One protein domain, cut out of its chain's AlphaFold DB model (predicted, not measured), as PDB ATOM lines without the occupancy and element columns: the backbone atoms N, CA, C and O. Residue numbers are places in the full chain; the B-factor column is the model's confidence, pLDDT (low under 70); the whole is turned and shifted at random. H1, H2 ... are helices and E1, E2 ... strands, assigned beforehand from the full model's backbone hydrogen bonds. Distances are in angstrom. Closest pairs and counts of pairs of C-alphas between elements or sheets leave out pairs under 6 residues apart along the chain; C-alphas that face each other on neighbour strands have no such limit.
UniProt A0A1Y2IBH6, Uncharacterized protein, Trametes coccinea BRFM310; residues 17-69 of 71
ATOM      1  N   LEU A  17      25.276 -40.155   0.669       70.19
ATOM      2  CA  LEU A  17      23.931 -40.713   0.616       70.19
ATOM      3  C   LEU A  17      23.961 -42.147   1.156       70.19
ATOM      4  O   LEU A  17      24.606 -43.042   0.603       70.19
ATOM      5  N   THR A  18      23.214 -42.373   2.234       70.50
ATOM      6  CA  THR A  18      22.939 -43.720   2.739       70.50
ATOM      7  C   THR A  18      21.601 -44.202   2.203       70.50
ATOM      8  O   THR A  18      20.572 -43.562   2.394       70.50
ATOM      9  N   VAL A  19      21.610 -45.367   1.564       72.50
ATOM     10  CA  VAL A  19      20.418 -45.965   0.966       72.50
ATOM     11  C   VAL A  19      19.914 -47.105   1.846       72.50
ATOM     12  O   VAL A  19      20.614 -48.095   2.046       72.50
ATOM     13  N   VAL A  20      18.681 -46.991   2.347       65.00
ATOM     14  CA  VAL A  20      18.123 -47.959   3.312       65.00
ATOM     15  C   VAL A  20      17.520 -49.207   2.647       65.00
ATOM     16  O   VAL A  20      17.398 -50.237   3.304       65.00
ATOM     17  N   ARG A  21      17.201 -49.186   1.347       73.81
ATOM     18  CA  ARG A  21      16.703 -50.352   0.584       73.81
ATOM     19  C   ARG A  21      17.087 -50.225  -0.896       73.81
ATOM     20  O   ARG A  21      16.315 -49.655  -1.660       73.81
ATOM     21  N   PRO A  22      18.288 -50.666  -1.298       78.94
ATOM     22  CA  PRO A  22      18.735 -50.514  -2.675       78.94
ATOM     23  C   PRO A  22      17.961 -51.429  -3.630       78.94
ATOM     24  O   PRO A  22      17.603 -52.546  -3.253       78.94
ATOM     25  N   TYR A  23      17.749 -50.968  -4.863       79.19
ATOM     26  CA  TYR A  23      17.418 -51.841  -5.988       79.19
ATOM     27  C   TYR A  23      18.696 -52.149  -6.793       79.19
ATOM     28  O   TYR A  23      19.481 -51.226  -7.026       79.19
ATOM     29  N   PRO A  24      18.923 -53.398  -7.231       79.44
ATOM     30  CA  PRO A  24      18.138 -54.599  -6.929       79.44
ATOM     31  C   PRO A  24      18.232 -54.990  -5.448       79.44
ATOM     32  O   PRO A  24      19.200 -54.645  -4.769       79.44
ATOM     33  N   ALA A  25      17.224 -55.703  -4.933       74.88
ATOM     34  CA  ALA A  25      17.227 -56.169  -3.549       74.88
ATOM     35  C   ALA A  25      18.412 -57.127  -3.331       74.88
ATOM     36  O   ALA A  25      18.518 -58.145  -4.007       74.88
ATOM     37  N   HIS A  26      19.302 -56.795  -2.391       75.62
ATOM     38  CA  HIS A  26      20.578 -57.494  -2.161       75.62
ATOM     39  C   HIS A  26      21.517 -57.480  -3.385       75.62
ATOM     40  O   HIS A  26      21.844 -58.531  -3.939       75.62
ATOM     41  N   PRO A  27      21.998 -56.298  -3.808       77.19
ATOM     42  CA  PRO A  27      22.867 -56.205  -4.969       77.19
ATOM     43  C   PRO A  27      24.209 -56.892  -4.679       77.19
ATOM     44  O   PRO A  27      24.908 -56.528  -3.729       77.19
ATOM     45  N   ASN A  28      24.590 -57.870  -5.506       82.75
ATOM     46  CA  ASN A  28      25.937 -58.423  -5.488       82.75
ATOM     47  C   ASN A  28      26.877 -57.460  -6.220       82.75
ATOM     48  O   ASN A  28      27.011 -57.510  -7.438       82.75
ATOM     49  N   MET A  29      27.545 -56.596  -5.463       82.06
ATOM     50  CA  MET A  29      28.435 -55.576  -6.019       82.06
ATOM     51  C   MET A  29      29.729 -56.136  -6.636       82.06
ATOM     52  O   MET A  29      30.456 -55.379  -7.274       82.06
ATOM     53  N   GLU A  30      30.016 -57.436  -6.505       84.44
ATOM     54  CA  GLU A  30      31.099 -58.093  -7.256       84.44
ATOM     55  C   GLU A  30      30.712 -58.290  -8.730       84.44
ATOM     56  O   GLU A  30      31.561 -58.250  -9.623       84.44
ATOM     57  N   ARG A  31      29.409 -58.425  -9.017       85.69
ATOM     58  CA  ARG A  31      28.886 -58.553 -10.380       85.69
ATOM     59  C   ARG A  31      28.731 -57.186 -11.034       85.69
ATOM     60  O   ARG A  31      28.190 -56.248 -10.455       85.69
ATOM     61  N   GLU A  32      29.209 -57.060 -12.267       86.69
ATOM     62  CA  GLU A  32      29.098 -55.813 -13.036       86.69
ATOM     63  C   GLU A  32      27.645 -55.429 -13.338       86.69
ATOM     64  O   GLU A  32      27.274 -54.261 -13.240       86.69
ATOM     65  N   GLU A  33      26.802 -56.416 -13.631       88.19
ATOM     66  CA  GLU A  33      25.380 -56.220 -13.914       88.19
ATOM     67  C   GLU A  33      24.649 -55.542 -12.746       88.19
ATOM     68  O   GLU A  33      24.071 -54.470 -12.914       88.19
ATOM     69  N   HIS A  34      24.792 -56.080 -11.532       87.06
ATOM     70  CA  HIS A  34      24.194 -55.499 -10.327       87.06
ATOM     71  C   HIS A  34      24.752 -54.100 -10.023       87.06
ATOM     72  O   HIS A  34      24.013 -53.235  -9.553       87.06
ATOM     73  N   ARG A  35      26.039 -53.847 -10.310       86.88
ATOM     74  CA  ARG A  35      26.634 -52.506 -10.186       86.88
ATOM     75  C   ARG A  35      25.977 -51.511 -11.142       86.88
ATOM     76  O   ARG A  35      25.665 -50.396 -10.725       86.88
ATOM     77  N   ARG A  36      25.742 -51.902 -12.399       89.12
ATOM     78  CA  ARG A  36      25.070 -51.059 -13.404       89.12
ATOM     79  C   ARG A  36      23.610 -50.799 -13.053       89.12
ATOM     80  O   ARG A  36      23.158 -49.666 -13.198       89.12
ATOM     81  N   GLU A  37      22.879 -51.810 -12.598       90.25
ATOM     82  CA  GLU A  37      21.486 -51.642 -12.169       90.25
ATOM     83  C   GLU A  37      21.373 -50.713 -10.964       90.25
ATOM     84  O   GLU A  37      20.591 -49.763 -10.993       90.25
ATOM     85  N   PHE A  38      22.218 -50.921  -9.951       87.69
ATOM     86  CA  PHE A  38      22.269 -50.054  -8.779       87.69
ATOM     87  C   PHE A  38      22.601 -48.606  -9.161       87.69
ATOM     88  O   PHE A  38      21.914 -47.680  -8.737       87.69
ATOM     89  N   ALA A  39      23.604 -48.406 -10.021       86.69
ATOM     90  CA  ALA A  39      23.982 -47.093 -10.539       86.69
ATOM     91  C   ALA A  39      22.825 -46.380 -11.255       86.69
ATOM     92  O   ALA A  39      22.552 -45.211 -10.982       86.69
ATOM     93  N   ARG A  40      22.124 -47.084 -12.150       89.00
ATOM     94  CA  ARG A  40      20.969 -46.539 -12.883       89.00
ATOM     95  C   ARG A  40      19.831 -46.167 -11.948       89.00
ATOM     96  O   ARG A  40      19.229 -45.110 -12.112       89.00
ATOM     97  N   TRP A  41      19.558 -47.013 -10.963       88.56
ATOM     98  CA  TRP A  41      18.519 -46.751  -9.983       88.56
ATOM     99  C   TRP A  41      18.843 -45.519  -9.128       88.56
ATOM    100  O   TRP A  41      18.001 -44.633  -9.004       88.56
ATOM    101  N   ILE A  42      20.079 -45.381  -8.636       86.81
ATOM    102  CA  ILE A  42      20.497 -44.163  -7.926       86.81
ATOM    103  C   ILE A  42      20.371 -42.934  -8.824       86.81
ATOM    104  O   ILE A  42      19.745 -41.958  -8.419       86.81
ATOM    105  N   ALA A  43      20.885 -43.001 -10.054       86.81
ATOM    106  CA  ALA A  43      20.788 -41.906 -11.015       86.81
ATOM    107  C   ALA A  43      19.333 -41.510 -11.319       86.81
ATOM    108  O   ALA A  43      19.061 -40.332 -11.543       86.81
ATOM    109  N   SER A  44      18.387 -42.458 -11.288       86.75
ATOM    110  CA  SER A  44      16.956 -42.167 -11.454       86.75
ATOM    111  C   SER A  44      16.353 -41.416 -10.263       86.75
ATOM    112  O   SER A  44      15.462 -40.595 -10.451       86.75
ATOM    113  N   CYS A  45      16.870 -41.645  -9.052       84.06
ATOM    114  CA  CYS A  45      16.408 -40.992  -7.828       84.06
ATOM    115  C   CYS A  45      17.049 -39.613  -7.614       84.06
ATOM    116  O   CYS A  45      16.408 -38.717  -7.075       84.06
ATOM    117  N   THR A  46      18.321 -39.448  -7.990       82.19
ATOM    118  CA  THR A  46      19.108 -38.233  -7.711       82.19
ATOM    119  C   THR A  46      19.245 -37.312  -8.920       82.19
ATOM    120  O   THR A  46      19.663 -36.172  -8.765       82.19
ATOM    121  N   GLY A  47      18.938 -37.803 -10.121       81.31
ATOM    122  CA  GLY A  47      19.305 -37.180 -11.389       81.31
ATOM    123  C   GLY A  47      20.691 -37.634 -11.858       81.31
ATOM    124  O   GLY A  47      21.644 -37.705 -11.080       81.31
ATOM    125  N   ALA A  48      20.810 -37.929 -13.156       76.00
ATOM    126  CA  ALA A  48      22.028 -38.479 -13.756       76.00
ATOM    127  C   ALA A  48      23.240 -37.536 -13.669       76.00
ATOM    128  O   ALA A  48      24.377 -37.996 -13.671       76.00
ATOM    129  N   PHE A  49      23.005 -36.226 -13.564       78.25
ATOM    130  CA  PHE A  49      24.067 -35.225 -13.483       78.25
ATOM    131  C   PHE A  49      24.853 -35.291 -12.162       78.25
ATOM    132  O   PHE A  49      26.060 -35.061 -12.147       78.25
ATOM    133  N   TYR A  50      24.184 -35.658 -11.066       73.06
ATOM    134  CA  TYR A  50      24.753 -35.637  -9.713       73.06
ATOM    135  C   TYR A  50      25.402 -36.966  -9.302       73.06
ATOM    136  O   TYR A  50      26.092 -37.048  -8.286       73.06
ATOM    137  N   PHE A  51      25.202 -38.030 -10.085       77.44
ATOM    138  CA  PHE A  51      25.721 -39.359  -9.780       77.44
ATOM    139  C   PHE A  51      26.933 -39.699 -10.651       77.44
ATOM    140  O   PHE A  51      26.803 -40.206 -11.764       77.44
ATOM    141  N   ARG A  52      28.132 -39.410 -10.133       73.62
ATOM    142  CA  ARG A  52      29.389 -39.535 -10.890       73.62
ATOM    143  C   ARG A  52      30.164 -40.816 -10.599       73.62
ATOM    144  O   ARG A  52      30.763 -41.392 -11.501       73.62
ATOM    145  N   ALA A  53      30.148 -41.262  -9.346       77.75
ATOM    146  CA  ALA A  53      30.787 -42.495  -8.910       77.75
ATOM    147  C   ALA A  53      30.165 -42.981  -7.596       77.75
ATOM    148  O   ALA A  53      29.625 -42.195  -6.821       77.75
ATOM    149  N   PHE A  54      30.283 -44.275  -7.313       77.88
ATOM    150  CA  PHE A  54      29.942 -44.841  -6.011       77.88
ATOM    151  C   PHE A  54      31.007 -45.846  -5.584       77.88
ATOM    152  O   PHE A  54      31.660 -46.466  -6.424       77.88
ATOM    153  N   TYR A  55      31.174 -46.015  -4.274       77.25
ATOM    154  CA  TYR A  55      32.162 -46.922  -3.706       77.25
ATOM    155  C   TYR A  55      31.472 -48.038  -2.922       77.25
ATOM    156  O   TYR A  55      30.628 -47.791  -2.059       77.25
ATOM    157  N   HIS A  56      31.853 -49.282  -3.196       75.94
ATOM    158  CA  HIS A  56      31.384 -50.436  -2.440       75.94
ATOM    159  C   HIS A  56      32.495 -50.984  -1.543       75.94
ATOM    160  O   HIS A  56      33.570 -51.343  -2.020       75.94
ATOM    161  N   LYS A  57      32.210 -51.104  -0.240       71.69
ATOM    162  CA  LYS A  57      33.092 -51.772   0.721       71.69
ATOM    163  C   LYS A  57      32.642 -53.231   0.923       71.69
ATOM    164  O   LYS A  57      31.610 -53.439   1.566       71.69
ATOM    165  N   PRO A  58      33.428 -54.235   0.491       65.50
ATOM    166  CA  PRO A  58      33.026 -55.649   0.515       65.50
ATOM    167  C   PRO A  58      32.976 -56.271   1.923       65.50
ATOM    168  O   PRO A  58      32.449 -57.359   2.118       65.50
ATOM    169  N   THR A  59      33.499 -55.590   2.946       55.97
ATOM    170  CA  THR A  59      33.697 -56.154   4.297       55.97
ATOM    171  C   THR A  59      32.413 -56.301   5.128       55.97
ATOM    172  O   THR A  59      32.471 -56.756   6.269       55.97
ATOM    173  N   VAL A  60      31.246 -55.896   4.621       53.00
ATOM    174  CA  VAL A  60      30.001 -55.901   5.401       53.00
ATOM    175  C   VAL A  60      29.085 -57.004   4.876       53.00
ATOM    176  O   VAL A  60      28.479 -56.859   3.822       53.00
ATOM    177  N   ARG A  61      28.910 -58.084   5.656       47.75
ATOM    178  CA  ARG A  61      27.934 -59.181   5.415       47.75
ATOM    179  C   ARG A  61      26.477 -58.710   5.216       47.75
ATOM    180  O   ARG A  61      25.596 -59.523   4.962       47.75
ATOM    181  N   ARG A  62      26.206 -57.409   5.359       50.62
ATOM    182  CA  ARG A  62      24.954 -56.739   5.004       50.62
ATOM    183  C   ARG A  62      25.294 -55.542   4.110       50.62
ATOM    184  O   ARG A  62      26.075 -54.700   4.558       50.62
ATOM    185  N   PRO A  63      24.743 -55.434   2.891       48.47
ATOM    186  CA  PRO A  63      25.125 -54.385   1.954       48.47
ATOM    187  C   PRO A  63      24.649 -53.025   2.479       48.47
ATOM    188  O   PRO A  63      23.487 -52.663   2.341       48.47
ATOM    189  N   ARG A  64      25.548 -52.266   3.112       50.19
ATOM    190  CA  ARG A  64      25.409 -50.814   3.235       50.19
ATOM    191  C   ARG A  64      26.205 -50.210   2.087       50.19
ATOM    192  O   ARG A  64      27.421 -50.066   2.187       50.19
ATOM    193  N   SER A  65      25.542 -49.945   0.970       52.94
ATOM    194  CA  SER A  65      26.140 -49.189  -0.131       52.94
ATOM    195  C   SER A  65      26.218 -47.727   0.304       52.94
ATOM    196  O   SER A  65      25.185 -47.103   0.539       52.94
ATOM    197  N   LEU A  66      27.429 -47.191   0.452       54.41
ATOM    198  CA  LEU A  66      27.644 -45.757   0.620       54.41
ATOM    199  C   LEU A  66      27.701 -45.146  -0.778       54.41
ATOM    200  O   LEU A  66      28.558 -45.504  -1.587       54.41
ATOM    201  N   VAL A  67      26.759 -44.260  -1.079       53.41
ATOM    202  CA  VAL A  67      26.734 -43.523  -2.339       53.41
ATOM    203  C   VAL A  67      27.364 -42.161  -2.079       53.41
ATOM    204  O   VAL A  67      26.894 -41.409  -1.230       53.41
ATOM    205  N   LEU A  68      28.448 -41.851  -2.781       47.62
ATOM    206  CA  LEU A  68      29.031 -40.512  -2.785       47.62
ATOM    207  C   LEU A  68      28.219 -39.653  -3.756       47.62
ATOM    208  O   LEU A  68      28.138 -39.980  -4.938       47.62
ATOM    209  N   ILE A  69      27.605 -38.579  -3.259       44.72
ATOM    210  CA  ILE A  69      26.970 -37.560  -4.098       44.72
ATOM    211  C   ILE A  69      27.795 -36.294  -3.922       44.72
ATOM    212  O   ILE A  69      27.769 -35.686  -2.857       44.72
TER     213      ILE A  69
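Overview. This is residues 17 to 69 of the 71 residues of an uncharacterized protein of Trametes coccinea BRFM310 (UniProt A0A1Y2IBH6). The domain has little regular structure: one helix, H1, with long loops over one side of it, where a short antiparallel pairing joins residues 17 to 18 to E1. Residues 19 to 31 lead from that pairing to H1; after H1 the chain folds back alongside it, turns round near residues 58 to 62 and returns to E1. The 53 printed residues are mostly helix by class, with H1 then E1, but named elements hold only 18. The whole is compact, with a radius of gyration of the C-alphas of 10.2 A, and only just elongated, spanning 30 by 20 by 17 A.

Arrangement. H1, residues 32 to 46, has every O i to N i+4 pair within hydrogen-bond range. E1, residues 66 to 68, is only just apart from H1, at 8.4 A, and pairs with no named strand.

Along the chain. H1 measures 20.9 A from C-alpha 32 at (29.098, -55.813, -13.036) to C-alpha 46. E1 measures 6.4 A and ends at C-alpha 68, (29.031, -40.512, -2.785).

Size, cuts and confidence. The C-alphas farthest apart, of Phe 49 and Arg 61, are 30.8 A apart. The printed part has no cut. The link from H1 to E1 is long, 19 residues. Residue 20 and residues 58 to 69 have pLDDT under 70.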